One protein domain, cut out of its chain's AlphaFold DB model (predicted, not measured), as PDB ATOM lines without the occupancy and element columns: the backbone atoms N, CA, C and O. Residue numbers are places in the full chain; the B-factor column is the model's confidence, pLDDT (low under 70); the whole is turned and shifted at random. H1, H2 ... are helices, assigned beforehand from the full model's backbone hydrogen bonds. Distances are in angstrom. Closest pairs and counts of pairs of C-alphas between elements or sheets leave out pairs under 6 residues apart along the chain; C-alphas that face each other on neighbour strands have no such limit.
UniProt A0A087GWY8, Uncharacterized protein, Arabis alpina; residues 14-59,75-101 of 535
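This is residues 14 to 59 and 75 to 101 of the 535 residues of an uncharacterized protein of Arabis alpina (UniProt A0A087GWY8). H2, the longest helix, is an exposed bridge between H1 at one end and H3 packed on H4 at the other, where the unnamed tail, residues 87 to 101, begins. The printed part has 73 residues with four helices, H1 to H4 in order, and no named strand: all helix, though only 33 residues are in named elements. It is extended, with a radius of gyration of the C-alphas of 17.6 A, and spans 57 by 37 by 23 A.

Start at H2, residues 35 to 46; residues 33 to 40 stand free. H3, residues 48 to 52, is close but not clearly touching H2, the closest C-alphas being Phe 44 and Leu 51, 6.0 A. H4, residues 79 to 86, touches H3, closest at the C-alphas of Leu 49 and Val 85, 6.4 A. H1, residues 17 to 24, is apart from H2, H3 and H4. Every O i to N i+4 pair is within hydrogen-bond range in H1, H2 and H4; H3 has 0 of 1, but 2 of 2 O i to N i+3 pairs.

Find C-alpha 35 at (42.364, -33.038, 45.112); H2 runs 16.4 A. H1 begins at (45.794, -19.958, 59.269) and runs 10.5 A; H3 runs 7.2 A; H4 runs 10.5 A to C-alpha 86 at (35.106, -54.104, 37.513).

The C-alphas of Glu 14 and Thr 89 are farthest apart, 56.7 A. Residues 60 to 74 are not printed; C-alphas 59 and 75 are 14.6 A apart. No link printed whole is long. Confidence is under 70 at residues 25, 27 to 35, 75 and 98 to 101.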
ATOM      1  N   GLU A  14      43.647 -13.792  66.361       73.88
ATOM      2  CA  GLU A  14      44.563 -14.516  65.496       73.88
ATOM      3  C   GLU A  14      43.731 -15.085  64.342       73.88
ATOM      4  O   GLU A  14      42.733 -15.770  64.574       73.88
ATOM      5  N   VAL A  15      44.039 -14.648  63.120       74.31
ATOM      6  CA  VAL A  15      43.332 -15.106  61.923       74.31
ATOM      7  C   VAL A  15      43.663 -16.581  61.774       74.31
ATOM      8  O   VAL A  15      44.842 -16.933  61.785       74.31
ATOM      9  N   ASP A  16      42.638 -17.430  61.683       81.94
ATOM     10  CA  ASP A  16      42.827 -18.866  61.502       81.94
ATOM     11  C   ASP A  16      43.723 -19.081  60.265       81.94
ATOM     12  O   ASP A  16      43.374 -18.608  59.175       81.94
ATOM     13  N   PRO A  17      44.894 -19.734  60.398       80.44
ATOM     14  CA  PRO A  17      45.794 -19.958  59.269       80.44
ATOM     15  C   PRO A  17      45.097 -20.696  58.117       80.44
ATOM     16  O   PRO A  17      45.443 -20.482  56.954       80.44
ATOM     17  N   VAL A  18      44.073 -21.503  58.414       72.31
ATOM     18  CA  VAL A  18      43.252 -22.188  57.409       72.31
ATOM     19  C   VAL A  18      42.387 -21.198  56.625       72.31
ATOM     20  O   VAL A  18      42.269 -21.311  55.404       72.31
ATOM     21  N   GLU A  19      41.818 -20.197  57.294       79.06
ATOM     22  CA  GLU A  19      41.005 -19.152  56.664       79.06
ATOM     23  C   GLU A  19      41.871 -18.217  55.807       79.06
ATOM     24  O   GLU A  19      41.514 -17.902  54.670       79.06
ATOM     25  N   ALA A  20      43.061 -17.852  56.294       80.06
ATOM     26  CA  ALA A  20      44.040 -17.083  55.526       80.06
ATOM     27  C   ALA A  20      44.475 -17.819  54.245       80.06
ATOM     28  O   ALA A  20      44.586 -17.206  53.180       80.06
ATOM     29  N   PHE A  21      44.669 -19.138  54.329       72.75
ATOM     30  CA  PHE A  21      45.024 -19.971  53.182       72.75
ATOM     31  C   PHE A  21      43.864 -20.122  52.182       72.75
ATOM     32  O   PHE A  21      44.067 -19.998  50.972       72.75
ATOM     33  N   ALA A  22      42.628 -20.305  52.661       73.50
ATOM     34  CA  ALA A  22      41.437 -20.347  51.809       73.50
ATOM     35  C   ALA A  22      41.224 -19.025  51.044       73.50
ATOM     36  O   ALA A  22      40.919 -19.040  49.847       73.50
ATOM     37  N   LEU A  23      41.469 -17.887  51.707       77.88
ATOM     38  CA  LEU A  23      41.439 -16.557  51.094       77.88
ATOM     39  C   LEU A  23      42.538 -16.378  50.038       77.88
ATOM     40  O   LEU A  23      42.257 -15.842  48.966       77.88
ATOM     41  N   GLN A  24      43.760 -16.859  50.292       75.38
ATOM     42  CA  GLN A  24      44.846 -16.834  49.300       75.38
ATOM     43  C   GLN A  24      44.506 -17.635  48.037       75.38
ATOM     44  O   GLN A  24      44.817 -17.194  46.933       75.38
ATOM     45  N   LEU A  25      43.838 -18.780  48.186       64.19
ATOM     46  CA  LEU A  25      43.400 -19.612  47.064       64.19
ATOM     47  C   LEU A  25      42.101 -19.124  46.401       64.19
ATOM     48  O   LEU A  25      41.666 -19.724  45.420       64.19
ATOM     49  N   GLN A  26      41.477 -18.059  46.921       70.44
ATOM     50  CA  GLN A  26      40.165 -17.557  46.488       70.44
ATOM     51  C   GLN A  26      39.051 -18.622  46.553       70.44
ATOM     52  O   GLN A  26      38.099 -18.601  45.770       70.44
ATOM     53  N   GLN A  27      39.151 -19.572  47.485       61.09
ATOM     54  CA  GLN A  27      38.173 -20.646  47.655       61.09
ATOM     55  C   GLN A  27      37.247 -20.332  48.835       61.09
ATOM     56  O   GLN A  27      37.703 -20.093  49.946       61.09
ATOM     57  N   GLN A  28      35.929 -20.377  48.614       54.28
ATOM     58  CA  GLN A  28      34.939 -20.167  49.686       54.28
ATOM     59  C   GLN A  28      34.860 -21.329  50.688       54.28
ATOM     60  O   GLN A  28      34.280 -21.185  51.759       54.28
ATOM     61  N   THR A  29      35.404 -22.496  50.342       59.75
ATOM     62  CA  THR A  29      35.375 -23.689  51.192       59.75
ATOM     63  C   THR A  29      36.759 -24.314  51.238       59.75
ATOM     64  O   THR A  29      37.324 -24.575  50.180       59.75
ATOM     65  N   PHE A  30      37.247 -24.644  52.437       55.28
ATOM     66  CA  PHE A  30      38.498 -25.391  52.655       55.28
ATOM     67  C   PHE A  30      38.482 -26.807  52.051       55.28
ATOM     68  O   PHE A  30      39.513 -27.470  51.982       55.28
ATOM     69  N   VAL A  31      37.301 -27.293  51.646       59.22
ATOM     70  CA  VAL A  31      37.157 -28.557  50.929       59.22
ATOM     71  C   VAL A  31      37.931 -28.410  49.631       59.22
ATOM     72  O   VAL A  31      37.474 -27.734  48.709       59.22
ATOM     73  N   VAL A  32      39.109 -29.027  49.583       50.78
ATOM     74  CA  VAL A  32      40.004 -29.049  48.432       50.78
ATOM     75  C   VAL A  32      39.272 -29.752  47.294       50.78
ATOM     76  O   VAL A  32      39.440 -30.942  47.071       50.78
ATOM     77  N   LYS A  33      38.424 -29.033  46.554       54.66
ATOM     78  CA  LYS A  33      37.690 -29.576  45.401       54.66
ATOM     79  C   LYS A  33      38.624 -29.918  44.232       54.66
ATOM     80  O   LYS A  33      38.182 -30.526  43.267       54.66
ATOM     81  N   GLY A  34      39.909 -29.561  44.331       51.91
ATOM     82  CA  GLY A  34      40.947 -29.898  43.354       51.91
ATOM     83  C   GLY A  34      41.623 -31.259  43.567       51.91
ATOM     84  O   GLY A  34      41.994 -31.901  42.589       51.91
ATOM     85  N   PHE A  35      41.736 -31.742  44.812       53.28
ATOM     86  CA  PHE A  35      42.364 -33.038  45.112       53.28
ATOM     87  C   PHE A  35      41.547 -34.237  44.581       53.28
ATOM     88  O   PHE A  35      42.148 -35.157  44.027       53.28
ATOM     89  N   PRO A  36      40.195 -34.207  44.594       72.06
ATOM     90  CA  PRO A  36      39.379 -35.205  43.914       72.06
ATOM     91  C   PRO A  36      39.632 -35.257  42.410       72.06
ATOM     92  O   PRO A  36      39.635 -36.343  41.848       72.06
ATOM     93  N   LEU A  37      39.867 -34.116  41.752       74.88
ATOM     94  CA  LEU A  37      40.003 -34.090  40.297       74.88
ATOM     95  C   LEU A  37      41.311 -34.736  39.839       74.88
ATOM     96  O   LEU A  37      41.307 -35.495  38.877       74.88
ATOM     97  N   ILE A  38      42.422 -34.476  40.535       76.75
ATOM     98  CA  ILE A  38      43.701 -35.130  40.223       76.75
ATOM     99  C   ILE A  38      43.567 -36.641  40.406       76.75
ATOM    100  O   ILE A  38      43.958 -37.384  39.513       76.75
ATOM    101  N   LEU A  39      42.958 -37.097  41.505       83.12
ATOM    102  CA  LEU A  39      42.711 -38.522  41.742       83.12
ATOM    103  C   LEU A  39      41.758 -39.134  40.710       83.12
ATOM    104  O   LEU A  39      41.961 -40.269  40.300       83.12
ATOM    105  N   GLN A  40      40.757 -38.386  40.247       83.00
ATOM    106  CA  GLN A  40      39.866 -38.817  39.169       83.00
ATOM    107  C   GLN A  40      40.617 -38.966  37.844       83.00
ATOM    108  O   GLN A  40      40.516 -40.001  37.195       83.00
ATOM    109  N   LEU A  41      41.411 -37.967  37.446       85.12
ATOM    110  CA  LEU A  41      42.245 -38.033  36.241       85.12
ATOM    111  C   LEU A  41      43.271 -39.164  36.331       85.12
ATOM    112  O   LEU A  41      43.538 -39.846  35.344       85.12
ATOM    113  N   LEU A  42      43.819 -39.379  37.525       87.25
ATOM    114  CA  LEU A  42      44.719 -40.479  37.816       87.25
ATOM    115  C   LEU A  42      44.010 -41.823  37.661       87.25
ATOM    116  O   LEU A  42      44.524 -42.685  36.963       87.25
ATOM    117  N   ALA A  43      42.813 -41.978  38.226       87.94
ATOM    118  CA  ALA A  43      42.002 -43.181  38.080       87.94
ATOM    119  C   ALA A  43      41.676 -43.465  36.609       87.94
ATOM    120  O   ALA A  43      41.817 -44.601  36.172       87.94
ATOM    121  N   PHE A  44      41.344 -42.445  35.815       88.88
ATOM    122  CA  PHE A  44      41.130 -42.593  34.372       88.88
ATOM    123  C   PHE A  44      42.393 -42.985  33.601       88.88
ATOM    124  O   PHE A  44      42.322 -43.741  32.635       88.88
ATOM    125  N   LYS A  45      43.558 -42.483  34.018       88.62
ATOM    126  CA  LYS A  45      44.849 -42.876  33.445       88.62
ATOM    127  C   LYS A  45      45.209 -44.320  33.810       88.62
ATOM    128  O   LYS A  45      45.775 -45.031  32.979       88.62
ATOM    129  N   SER A  46      44.895 -44.734  35.035       91.75
ATOM    130  CA  SER A  46      45.160 -46.079  35.550       91.75
ATOM    131  C   SER A  46      44.196 -47.114  34.994       91.75
ATOM    132  O   SER A  46      44.601 -48.235  34.719       91.75
ATOM    133  N   ILE A  47      42.930 -46.746  34.817       93.31
ATOM    134  CA  ILE A  47      41.848 -47.641  34.422       93.31
ATOM    135  C   ILE A  47      41.204 -47.068  33.150       93.31
ATOM    136  O   ILE A  47      40.187 -46.375  33.220       93.31
ATOM    137  N   PRO A  48      41.786 -47.327  31.965       90.81
ATOM    138  CA  PRO A  48      41.308 -46.751  30.712       90.81
ATOM    139  C   PRO A  48      39.881 -47.189  30.352       90.81
ATOM    140  O   PRO A  48      39.183 -46.427  29.695       90.81
ATOM    141  N   LEU A  49      39.408 -48.349  30.826       92.88
ATOM    142  CA  LEU A  49      38.017 -48.774  30.615       92.88
ATOM    143  C   LEU A  49      36.993 -47.837  31.271       92.88
ATOM    144  O   LEU A  49      35.889 -47.680  30.757       92.88
ATOM    145  N   LEU A  50      37.353 -47.147  32.361       90.75
ATOM    146  CA  LEU A  50      36.471 -46.139  32.958       90.75
ATOM    147  C   LEU A  50      36.237 -44.953  32.021       90.75
ATOM    148  O   LEU A  50      35.196 -44.303  32.107       90.75
ATOM    149  N   LEU A  51      37.192 -44.659  31.134       88.44
ATOM    150  CA  LEU A  51      37.018 -43.600  30.151       88.44
ATOM    151  C   LEU A  51      35.948 -43.980  29.123       88.44
ATOM    152  O   LEU A  51      35.186 -43.098  28.742       88.44
ATOM    153  N   GLU A  52      35.841 -45.255  28.724       89.38
ATOM    154  CA  GLU A  52      34.862 -45.736  27.730       89.38
ATOM    155  C   GLU A  52      33.410 -45.515  28.161       89.38
ATOM    156  O   GLU A  52      32.530 -45.305  27.326       89.38
ATOM    157  N   LYS A  53      33.159 -45.508  29.473       89.56
ATOM    158  CA  LYS A  53      31.834 -45.273  30.060       89.56
ATOM    159  C   LYS A  53      31.446 -43.792  30.116       89.56
ATOM    160  O   LYS A  53      30.303 -43.468  30.436       89.56
ATOM    161  N   LEU A  54      32.357 -42.867  29.805       87.31
ATOM    162  CA  LEU A  54      32.030 -41.444  29.797       87.31
ATOM    163  C   LEU A  54      31.200 -41.077  28.551       87.31
ATOM    164  O   LEU A  54      31.578 -41.456  27.441       87.31
ATOM    165  N   PRO A  55      30.150 -40.235  28.668       76.38
ATOM    166  CA  PRO A  55      29.254 -39.874  27.554       76.38
ATOM    167  C   PRO A  55      29.891 -39.159  26.346       76.38
ATOM    168  O   PRO A  55      29.177 -38.749  25.435       76.38
ATOM    169  N   LYS A  56      31.212 -38.950  26.348       74.06
ATOM    170  CA  LYS A  56      31.995 -38.276  25.298       74.06
ATOM    171  C   LYS A  56      33.356 -38.937  25.074       74.06
ATOM    172  O   LYS A  56      34.330 -38.279  24.704       74.06
ATOM    173  N   TYR A  57      33.454 -40.233  25.359       71.69
ATOM    174  CA  TYR A  57      34.671 -40.983  25.096       71.69
ATOM    175  C   TYR A  57      34.984 -40.975  23.593       71.69
ATOM    176  O   TYR A  57      34.212 -41.490  22.790       71.69
ATOM    177  N   GLY A  58      36.094 -40.339  23.208       70.31
ATOM    178  CA  GLY A  58      36.506 -40.186  21.806       70.31
ATOM    179  C   GLY A  58      36.388 -38.767  21.242       70.31
ATOM    180  O   GLY A  58      36.895 -38.509  20.146       70.31
ATOM    181  N   ASP A  59      35.815 -37.817  21.990       75.00
ATOM    182  CA  ASP A  59      35.838 -36.409  21.599       75.00
ATOM    183  C   ASP A  59      37.278 -35.877  21.679       75.00
ATOM    184  O   ASP A  59      37.779 -35.479  22.729       75.00
ATOM    185  N   SER A  75      29.293 -35.863  33.680       61.62
ATOM    186  CA  SER A  75      28.283 -36.827  34.076       61.62
ATOM    187  C   SER A  75      29.015 -37.796  34.982       61.62
ATOM    188  O   SER A  75      29.961 -38.452  34.545       61.62
ATOM    189  N   SER A  76      28.688 -37.761  36.270       71.19
ATOM    190  CA  SER A  76      29.320 -38.629  37.245       71.19
ATOM    191  C   SER A  76      29.108 -40.054  36.761       71.19
ATOM    192  O   SER A  76      27.958 -40.421  36.513       71.19
ATOM    193  N   LEU A  77      30.195 -40.813  36.600       82.94
ATOM    194  CA  LEU A  77      30.118 -42.256  36.388       82.94
ATOM    195  C   LEU A  77      29.103 -42.833  37.373       82.94
ATOM    196  O   LEU A  77      29.164 -42.529  38.571       82.94
ATOM    197  N   SER A  78      28.136 -43.593  36.868       88.50
ATOM    198  CA  SER A  78      27.181 -44.250  37.745       88.50
ATOM    199  C   SER A  78      27.861 -45.424  38.446       88.50
ATOM    200  O   SER A  78      28.857 -45.967  37.968       88.50
ATOM    201  N   MET A  79      27.310 -45.844  39.585       87.56
ATOM    202  CA  MET A  79      27.816 -47.029  40.281       87.56
ATOM    203  C   MET A  79      27.726 -48.287  39.401       87.56
ATOM    204  O   MET A  79      28.599 -49.143  39.464       87.56
ATOM    205  N   ASN A  80      26.708 -48.370  38.538       93.31
ATOM    206  CA  ASN A  80      26.551 -49.490  37.613       93.31
ATOM    207  C   ASN A  80      27.678 -49.519  36.575       93.31
ATOM    208  O   ASN A  80      28.225 -50.583  36.317       93.31
ATOM    209  N   ASP A  81      28.090 -48.355  36.057       91.69
ATOM    210  CA  ASP A  81      29.220 -48.265  35.123       91.69
ATOM    211  C   ASP A  81      30.521 -48.764  35.765       91.69
ATOM    212  O   ASP A  81      31.330 -49.413  35.103       91.69
ATOM    213  N   LEU A  82      30.716 -48.485  37.060       91.62
ATOM    214  CA  LEU A  82      31.866 -48.979  37.820       91.62
ATOM    215  C   LEU A  82      31.830 -50.501  37.967       91.62
ATOM    216  O   LEU A  82      32.831 -51.151  37.684       91.62
ATOM    217  N   ILE A  83      30.680 -51.063  38.353       94.31
ATOM    218  CA  ILE A  83      30.498 -52.515  38.515       94.31
ATOM    219  C   ILE A  83      30.686 -53.241  37.176       94.31
ATOM    220  O   ILE A  83      31.279 -54.317  37.127       94.31
ATOM    221  N   GLU A  84      30.210 -52.667  36.072       94.81
ATOM    222  CA  GLU A  84      30.419 -53.230  34.736       94.81
ATOM    223  C   GLU A  84      31.898 -53.249  34.344       94.81
ATOM    224  O   GLU A  84      32.361 -54.233  33.779       94.81
ATOM    225  N   VAL A  85      32.640 -52.181  34.652       94.62
ATOM    226  CA  VAL A  85      34.082 -52.106  34.377       94.62
ATOM    227  C   VAL A  85      34.874 -53.045  35.286       94.62
ATOM    228  O   VAL A  85      35.826 -53.665  34.821       94.62
ATOM    229  N   GLU A  86      34.480 -53.186  36.552       94.44
ATOM    230  CA  GLU A  86      35.106 -54.104  37.513       94.44
ATOM    231  C   GLU A  86      34.967 -55.571  37.084       94.44
ATOM    232  O   GLU A  86      35.915 -56.344  37.206       94.44
ATOM    233  N   ASN A  87      33.813 -55.939  36.524       95.38
ATOM    234  CA  ASN A  87      33.541 -57.294  36.045       95.38
ATOM    235  C   ASN A  87      34.032 -57.558  34.609       95.38
ATOM    236  O   ASN A  87      33.876 -58.675  34.107       95.38
ATOM    237  N   ASP A  88      34.604 -56.566  33.918       95.94
ATOM    238  CA  ASP A  88      35.100 -56.766  32.559       95.94
ATOM    239  C   ASP A  88      36.414 -57.560  32.572       95.94
ATOM    240  O   ASP A  88      37.437 -57.139  33.110       95.94
ATOM    241  N   THR A  89      36.416 -58.701  31.886       95.06
ATOM    242  CA  THR A  89      37.612 -59.528  31.647       95.06
ATOM    243  C   THR A  89      38.781 -58.781  30.995       95.06
ATOM    244  O   THR A  89      39.920 -59.241  31.062       95.06
ATOM    245  N   LYS A  90      38.521 -57.643  30.340       93.62
ATOM    246  CA  LYS A  90      39.523 -56.797  29.680       93.62
ATOM    247  C   LYS A  90      40.062 -55.688  30.582       93.62
ATOM    248  O   LYS A  90      40.801 -54.829  30.094       93.62
ATOM    249  N   LEU A  91      39.695 -55.665  31.863       92.56
ATOM    250  CA  LEU A  91      40.137 -54.649  32.808       92.56
ATOM    251  C   LEU A  91      41.659 -54.670  32.972       92.56
ATOM    252  O   LEU A  91      42.236 -55.550  33.605       92.56
ATOM    253  N   LEU A  92      42.311 -53.652  32.411       90.44
ATOM    254  CA  LEU A  92      43.734 -53.398  32.595       90.44
ATOM    255  C   LEU A  92      43.909 -52.254  33.588       90.44
ATOM    256  O   LEU A  92      43.625 -51.103  33.262       90.44
ATOM    257  N   VAL A  93      44.411 -52.562  34.782       91.44
ATOM    258  CA  VAL A  93      44.777 -51.552  35.780       91.44
ATOM    259  C   VAL A  93      46.270 -51.274  35.661       91.44
ATOM    260  O   VAL A  93      47.106 -52.123  35.956       91.44
ATOM    261  N   ARG A  94      46.622 -50.073  35.206       86.62
ATOM    262  CA  ARG A  94      48.002 -49.590  35.188       86.62
ATOM    263  C   ARG A  94      48.361 -49.038  36.556       86.62
ATOM    264  O   ARG A  94      47.664 -48.175  37.091       86.62
ATOM    265  N   HIS A  95      49.485 -49.490  37.092       81.25
ATOM    266  CA  HIS A  95      50.051 -48.894  38.291       81.25
ATOM    267  C   HIS A  95      50.501 -47.460  37.980       81.25
ATOM    268  O   HIS A  95      51.250 -47.214  37.037       81.25
ATOM    269  N   VAL A  96      49.985 -46.498  38.749       76.44
ATOM    270  CA  VAL A  96      50.346 -45.069  38.638       76.44
ATOM    271  C   VAL A  96      51.823 -44.866  38.914       76.44
ATOM    272  O   VAL A  96      52.502 -44.072  38.268       76.44
ATOM    273  N   VAL A  97      52.266 -45.563  39.947       73.31
ATOM    274  CA  VAL A  97      53.635 -45.598  40.390       73.31
ATOM    275  C   VAL A  97      54.282 -46.752  39.641       73.31
ATOM    276  O   VAL A  97      53.750 -47.863  39.727       73.31
ATOM    277  N   PRO A  98      55.378 -46.521  38.899       66.25
ATOM    278  CA  PRO A  98      56.177 -47.619  38.399       66.25
ATOM    279  C   PRO A  98      56.652 -48.389  39.627       66.25
ATOM    280  O   PRO A  98      57.486 -47.908  40.391       66.25
ATOM    281  N   ILE A  99      56.048 -49.552  39.859       61.53
ATOM    282  CA  ILE A  99      56.638 -50.546  40.741       61.53
ATOM    283  C   ILE A  99      57.956 -50.845  40.043       61.53
ATOM    284  O   ILE A  99      57.929 -51.323  38.907       61.53
ATOM    285  N   GLY A 100      59.071 -50.415  40.639       57.34
ATOM    286  CA  GLY A 100      60.391 -50.701  40.088       57.34
ATOM    287  C   GLY A 100      60.461 -52.182  39.735       57.34
ATOM    288  O   GLY A 100      59.805 -52.994  40.398       57.34
ATOM    289  N   ASP A 101      61.175 -52.516  38.660       59.41
ATOM    290  CA  ASP A 101      61.354 -53.907  38.263       59.41
ATOM    291  C   ASP A 101      61.661 -54.730  39.510       59.41
ATOM    292  O   ASP A 101      62.539 -54.376  40.289       59.41
TER     293      ASP A 101